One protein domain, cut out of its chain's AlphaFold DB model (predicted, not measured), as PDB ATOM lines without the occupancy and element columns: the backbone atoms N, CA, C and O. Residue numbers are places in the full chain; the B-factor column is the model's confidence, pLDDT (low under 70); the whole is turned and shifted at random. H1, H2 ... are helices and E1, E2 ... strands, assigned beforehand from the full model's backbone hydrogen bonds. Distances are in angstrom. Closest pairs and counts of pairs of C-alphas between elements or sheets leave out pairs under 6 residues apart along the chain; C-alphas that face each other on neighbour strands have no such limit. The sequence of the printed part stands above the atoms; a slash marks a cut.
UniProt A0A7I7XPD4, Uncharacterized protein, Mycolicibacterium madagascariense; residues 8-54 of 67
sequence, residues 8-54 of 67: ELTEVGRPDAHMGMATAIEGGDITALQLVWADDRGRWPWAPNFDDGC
ATOM      1  N   GLU A   8     -21.270 -23.675  47.007       92.75
ATOM      2  CA  GLU A   8     -21.189 -23.140  48.369       92.75
ATOM      3  C   GLU A   8     -22.117 -23.953  49.286       92.75
ATOM      4  O   GLU A   8     -23.150 -24.456  48.843       92.75
ATOM      5  N   LEU A   9     -21.731 -24.124  50.552       92.56
ATOM      6  CA  LEU A   9     -22.568 -24.750  51.577       92.56
ATOM      7  C   LEU A   9     -23.294 -23.661  52.365       92.56
ATOM      8  O   LEU A   9     -22.646 -22.775  52.917       92.56
ATOM      9  N   THR A  10     -24.614 -23.777  52.470       91.88
ATOM     10  CA  THR A  10     -25.451 -22.860  53.250       91.88
ATOM     11  C   THR A  10     -26.218 -23.636  54.309       91.88
ATOM     12  O   THR A  10     -26.832 -24.656  53.999       91.88
ATOM     13  N   GLU A  11     -26.218 -23.155  55.552       93.75
ATOM     14  CA  GLU A  11     -27.092 -23.702  56.593       93.75
ATOM     15  C   GLU A  11     -28.558 -23.490  56.231       93.75
ATOM     16  O   GLU A  11     -28.975 -22.391  55.869       93.75
ATOM     17  N   VAL A  12     -29.352 -24.550  56.338       94.31
ATOM     18  CA  VAL A  12     -30.796 -24.471  56.132       94.31
ATOM     19  C   VAL A  12     -31.422 -23.872  57.388       94.31
ATOM     20  O   VAL A  12     -31.301 -24.436  58.472       94.31
ATOM     21  N   GLY A  13     -32.115 -22.742  57.248       93.38
ATOM     22  CA  GLY A  13     -32.662 -22.002  58.390       93.38
ATOM     23  C   GLY A  13     -33.900 -22.649  59.020       93.38
ATOM     24  O   GLY A  13     -34.146 -22.483  60.212       93.38
ATOM     25  N   ARG A  14     -34.687 -23.393  58.231       92.50
ATOM     26  CA  ARG A  14     -35.861 -24.160  58.691       92.50
ATOM     27  C   ARG A  14     -35.856 -25.575  58.110       92.50
ATOM     28  O   ARG A  14     -36.610 -25.857  57.176       92.50
ATOM     29  N   PRO A  15     -34.981 -26.467  58.607       93.50
ATOM     30  CA  PRO A  15     -34.903 -27.838  58.108       93.50
ATOM     31  C   PRO A  15     -36.239 -28.580  58.220       93.50
ATOM     32  O   PRO A  15     -36.636 -29.271  57.289       93.50
ATOM     33  N   ASP A  16     -36.986 -28.353  59.299       91.75
ATOM     34  CA  ASP A  16     -38.318 -28.916  59.548       91.75
ATOM     35  C   ASP A  16     -39.363 -28.545  58.480       91.75
ATOM     36  O   ASP A  16     -40.259 -29.333  58.183       91.75
ATOM     37  N   ALA A  17     -39.228 -27.377  57.847       92.25
ATOM     38  CA  ALA A  17     -40.113 -26.944  56.766       92.25
ATOM     39  C   ALA A  17     -39.790 -27.602  55.412       92.25
ATOM     40  O   ALA A  17     -40.630 -27.598  54.509       92.25
ATOM     41  N   HIS A  18     -38.582 -28.149  55.244       92.19
ATOM     42  CA  HIS A  18     -38.069 -28.592  53.943       92.19
ATOM     43  C   HIS A  18     -37.641 -30.064  53.904       92.19
ATOM     44  O   HIS A  18     -37.500 -30.633  52.823       92.19
ATOM     45  N   MET A  19     -37.455 -30.700  55.060       94.56
ATOM     46  CA  MET A  19     -36.878 -32.038  55.194       94.56
ATOM     47  C   MET A  19     -37.797 -32.964  55.992       94.56
ATOM     48  O   MET A  19     -37.342 -33.712  56.850       94.56
ATOM     49  N   GLY A  20     -39.097 -32.950  55.678       94.50
ATOM     50  CA  GLY A  20     -40.127 -33.653  56.455       94.50
ATOM     51  C   GLY A  20     -39.848 -35.140  56.706       94.50
ATOM     52  O   GLY A  20     -40.189 -35.643  57.769       94.50
ATOM     53  N   MET A  21     -39.172 -35.834  55.783       95.88
ATOM     54  CA  MET A  21     -38.746 -37.221  56.014       95.88
ATOM     55  C   MET A  21     -37.669 -37.323  57.103       95.88
ATOM     56  O   MET A  21     -37.801 -38.133  58.011       95.88
ATOM     57  N   ALA A  22     -36.623 -36.494  57.037       94.75
ATOM     58  CA  ALA A  22     -35.581 -36.470  58.062       94.75
ATOM     59  C   ALA A  22     -36.172 -36.065  59.418       94.75
ATOM     60  O   ALA A  22     -35.891 -36.705  60.422       94.75
ATOM     61  N   THR A  23     -37.077 -35.084  59.426       94.56
ATOM     62  CA  THR A  23     -37.804 -34.669  60.630       94.56
ATOM     63  C   THR A  23     -38.683 -35.779  61.207       94.56
ATOM     64  O   THR A  23     -38.790 -35.913  62.421       94.56
ATOM     65  N   ALA A  24     -39.313 -36.600  60.364       95.50
ATOM     66  CA  ALA A  24     -40.128 -37.722  60.822       95.50
ATOM     67  C   ALA A  24     -39.293 -38.857  61.440       95.50
ATOM     68  O   ALA A  24     -39.797 -39.570  62.305       95.50
ATOM     69  N   ILE A  25     -38.048 -39.034  60.991       96.00
ATOM     70  CA  ILE A  25     -37.145 -40.093  61.464       96.00
ATOM     71  C   ILE A  25     -36.380 -39.643  62.715       96.00
ATOM     72  O   ILE A  25     -36.342 -40.370  63.702       96.00
ATOM     73  N   GLU A  26     -35.797 -38.447  62.675       93.25
ATOM     74  CA  GLU A  26     -34.860 -37.944  63.689       93.25
ATOM     75  C   GLU A  26     -35.520 -36.986  64.702       93.25
ATOM     76  O   GLU A  26     -34.933 -36.657  65.730       93.25
ATOM     77  N   GLY A  27     -36.751 -36.534  64.436       88.69
ATOM     78  CA  GLY A  27     -37.430 -35.491  65.208       88.69
ATOM     79  C   GLY A  27     -37.182 -34.072  64.674       88.69
ATOM     80  O   GLY A  27     -36.621 -33.866  63.600       88.69
ATOM     81  N   GLY A  28     -37.662 -33.064  65.410       84.38
ATOM     82  CA  GLY A  28     -37.625 -31.652  64.990       84.38
ATOM     83  C   GLY A  28     -36.250 -30.980  65.064       84.38
ATOM     84  O   GLY A  28     -36.006 -30.029  64.325       84.38
ATOM     85  N   ASP A  29     -35.353 -31.481  65.911       87.94
ATOM     86  CA  ASP A  29     -34.038 -30.881  66.161       87.94
ATOM     87  C   ASP A  29     -32.978 -31.453  65.215       87.94
ATOM     88  O   ASP A  29     -32.056 -32.162  65.620       87.94
ATOM     89  N   ILE A  30     -33.117 -31.142  63.926       93.31
ATOM     90  CA  ILE A  30     -32.127 -31.494  62.905       93.31
ATOM     91  C   ILE A  30     -31.413 -30.249  62.383       93.31
ATOM     92  O   ILE A  30     -32.017 -29.202  62.156       93.31
ATOM     93  N   THR A  31     -30.116 -30.386  62.127       93.62
ATOM     94  CA  THR A  31     -29.318 -29.399  61.393       93.62
ATOM     95  C   THR A  31     -29.109 -29.872  59.964       93.62
ATOM     96  O   THR A  31     -28.868 -31.059  59.739       93.62
ATOM     97  N   ALA A  32     -29.142 -28.956  58.999       93.88
ATOM     98  CA  ALA A  32     -28.960 -29.309  57.599       93.88
ATOM     99  C   ALA A  32     -28.141 -28.276  56.828       93.88
ATOM    100  O   ALA A  32     -28.168 -27.081  57.119       93.88
ATOM    101  N   LEU A  33     -27.445 -28.769  55.804       94.75
ATOM    102  CA  LEU A  33     -26.690 -27.970  54.850       94.75
ATOM    103  C   LEU A  33     -27.275 -28.161  53.451       94.75
ATOM    104  O   LEU A  33     -27.550 -29.284  53.025       94.75
ATOM    105  N   GLN A  34     -27.416 -27.062  52.722       95.00
ATOM    106  CA  GLN A  34     -27.743 -27.041  51.306       95.00
ATOM    107  C   GLN A  34     -26.476 -26.785  50.488       95.00
ATOM    108  O   GLN A  34     -25.736 -25.840  50.749       95.00
ATOM    109  N   LEU A  35     -26.270 -27.588  49.446       94.00
ATOM    110  CA  LEU A  35     -25.322 -27.279  48.380       94.00
ATOM    111  C   LEU A  35     -25.972 -26.285  47.416       94.00
ATOM    112  O   LEU A  35     -26.936 -26.629  46.730       94.00
ATOM    113  N   VAL A  36     -25.440 -25.069  47.363       94.56
ATOM    114  CA  VAL A  36     -25.869 -24.017  46.443       94.56
ATOM    115  C   VAL A  36     -24.878 -23.932  45.294       94.56
ATOM    116  O   VAL A  36     -23.683 -23.830  45.539       94.56
ATOM    117  N   TRP A  37     -25.335 -23.978  44.043       93.56
ATOM    118  CA  TRP A  37     -24.443 -23.915  42.870       93.56
ATOM    119  C   TRP A  37     -24.526 -22.602  42.089       93.56
ATOM    120  O   TRP A  37     -25.585 -21.976  42.011       93.56
ATOM    121  N   ALA A  38     -23.410 -22.224  41.467       94.44
ATOM    122  CA  ALA A  38     -23.367 -21.178  40.451       94.44
ATOM    123  C   ALA A  38     -23.777 -21.722  39.068       94.44
ATOM    124  O   ALA A  38     -23.625 -22.916  38.797       94.44
ATOM    125  N   ASP A  39     -24.274 -20.850  38.190       93.19
ATOM    126  CA  ASP A  39     -24.532 -21.186  36.786       93.19
ATOM    127  C   ASP A  39     -23.228 -21.408  35.992       93.19
ATOM    128  O   ASP A  39     -22.120 -21.216  36.503       93.19
ATOM    129  N   ASP A  40     -23.346 -21.781  34.715       91.69
ATOM    130  CA  ASP A  40     -22.191 -22.068  33.845       91.69
ATOM    131  C   ASP A  40     -21.277 -20.843  33.619       91.69
ATOM    132  O   ASP A  40     -20.141 -20.975  33.163       91.69
ATOM    133  N   ARG A  41     -21.748 -19.639  33.967       92.12
ATOM    134  CA  ARG A  41     -21.008 -18.368  33.897       92.12
ATOM    135  C   ARG A  41     -20.465 -17.943  35.264       92.12
ATOM    136  O   ARG A  41     -19.892 -16.860  35.388       92.12
ATOM    137  N   GLY A  42     -20.616 -18.785  36.285       92.25
ATOM    138  CA  GLY A  42     -20.145 -18.546  37.643       92.25
ATOM    139  C   GLY A  42     -20.988 -17.545  38.435       92.25
ATOM    140  O   GLY A  42     -20.502 -17.024  39.440       92.25
ATOM    141  N   ARG A  43     -22.221 -17.253  38.005       93.31
ATOM    142  CA  ARG A  43     -23.151 -16.377  38.729       93.31
ATOM    143  C   ARG A  43     -23.941 -17.194  39.743       93.31
ATOM    144  O   ARG A  43     -24.398 -18.293  39.447       93.31
ATOM    145  N   TRP A  44     -24.112 -16.646  40.937       93.50
ATOM    146  CA  TRP A  44     -24.837 -17.293  42.031       93.50
ATOM    147  C   TRP A  44     -26.341 -16.993  41.989       93.50
ATOM    148  O   TRP A  44     -26.719 -15.992  41.386       93.50
ATOM    149  N   PRO A  45     -27.198 -17.776  42.673       92.75
ATOM    150  CA  PRO A  45     -28.660 -17.602  42.654       92.75
ATOM    151  C   PRO A  45     -29.175 -16.247  43.134       92.75
ATOM    152  O   PRO A  45     -30.273 -15.842  42.775       92.75
ATOM    153  N   TRP A  46     -28.392 -15.540  43.947       89.88
ATOM    154  CA  TRP A  46     -28.700 -14.184  44.408       89.88
ATOM    155  C   TRP A  46     -28.269 -13.091  43.422       89.88
ATOM    156  O   TRP A  46     -28.531 -11.913  43.655       89.88
ATOM    157  N   ALA A  47     -27.583 -13.441  42.332       91.56
ATOM    158  CA  ALA A  47     -27.305 -12.493  41.266       91.56
ATOM    159  C   ALA A  47     -28.591 -12.227  40.460       91.56
ATOM    160  O   ALA A  47     -29.302 -13.171  40.118       91.56
ATOM    161  N   PRO A  48     -28.871 -10.968  40.075       90.25
ATOM    162  CA  PRO A  48     -30.096 -10.612  39.349       90.25
ATOM    163  C   PRO A  48     -30.212 -11.275  37.968       90.25
ATOM    164  O   PRO A  48     -31.295 -11.338  37.399       90.25
ATOM    165  N   ASN A  49     -29.099 -11.757  37.419       93.38
ATOM    166  CA  ASN A  49     -29.009 -12.422  36.122       93.38
ATOM    167  C   ASN A  49     -28.585 -13.895  36.243       93.38
ATOM    168  O   ASN A  49     -27.964 -14.425  35.320       93.38
ATOM    169  N   PHE A  50     -28.861 -14.537  37.383       93.62
ATOM    170  CA  PHE A  50     -28.598 -15.962  37.564       93.62
ATOM    171  C   PHE A  50     -29.262 -16.793  36.464       93.62
ATOM    172  O   PHE A  50     -30.465 -16.671  36.231       93.62
ATOM    173  N   ASP A  51     -28.452 -17.613  35.790       93.56
ATOM    174  CA  ASP A  51     -28.845 -18.497  34.688       93.56
ATOM    175  C   ASP A  51     -29.703 -17.808  33.613       93.56
ATOM    176  O   ASP A  51     -30.532 -18.443  32.973       93.56
ATOM    177  N   ASP A  52     -29.561 -16.483  33.471       93.88
ATOM    178  CA  ASP A  52     -30.380 -15.628  32.603       93.88
ATOM    179  C   ASP A  52     -31.905 -15.854  32.774       93.88
ATOM    180  O   ASP A  52     -32.694 -15.655  31.852       93.88
ATOM    181  N   GLY A  53     -32.328 -16.271  33.976       88.38
ATOM    182  CA  GLY A  53     -33.715 -16.596  34.313       88.38
ATOM    183  C   GLY A  53     -34.191 -17.982  33.858       88.38
ATOM    184  O   GLY A  53     -35.348 -18.326  34.098       88.38
ATOM    185  N   CYS A  54     -33.338 -18.798  33.229       89.62
ATOM    186  CA  CYS A  54     -33.698 -20.138  32.758       89.62
ATOM    187  C   CYS A  54     -33.905 -21.145  33.895       89.62
ATOM    188  O   CYS A  54     -34.741 -22.044  33.774       89.62
TER     189      CYS A  54
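This is residues 8 to 54 of the 67 residues of an uncharacterized protein of Mycolicibacterium madagascariense (UniProt A0A7I7XPD4). A narrow rod has a short ribbon of two antiparallel strands, E1 and E2, in its middle, with the small helices H1 and H2 towards one end and H3 at the other. Residues 12 to 32, which include H1 and H2, loop out from the ribbon and fold back into E2; residues 38 to 49 lead from E2 to H3 with no named element. The printed part has 47 residues, in the order E1, H1, H2, E2, H3, and its class is mixed, helices and strands. It is only just loose, close to extended, with a radius of gyration of the C-alphas of 14.2 A and spans of 39 by 18 by 14 A.

E1, residues 8 to 11, is the antiparallel neighbour of E2, residues 33 to 37, at 148 degrees between their directions. N 8 and O 36 are 2.8 A apart, and N 34 and O 10 are 2.8 A apart, both within hydrogen-bond range. The C-alphas of residues 11 and 33 face each other at 4.6 A. H1, residues 15 to 18, and H2, residues 20 to 26, are close but not clearly touching; their closest C-alphas, of Asp 16 and Thr 23, are 5.9 A apart. H3, residues 50 to 53, is apart from E1, H1 and H2. In H2 every O i to N i+4 pair is within hydrogen-bond range; H1 and H3 are too short for such a pair, and each has its one O i to N i+3 pair within range.

E1 begins at C-alpha 8, (-21.189, -23.140, 48.369), and is 10.1 A long. H1 measures 5.3 A and H2 9.9 A. E2, 12.8 A long, ends at C-alpha 37, (-24.443, -23.915, 42.870). H3, 6.1 A long, ends at C-alpha 53, (-33.715, -16.596, 34.313).

The C-alphas farthest apart, of Gly 27 and Arg 41, are 39.3 A from each other. The link from E2 to H3 is long, with 12 residues. The printed part has no cut, and no printed residue is under 70 in pLDDT.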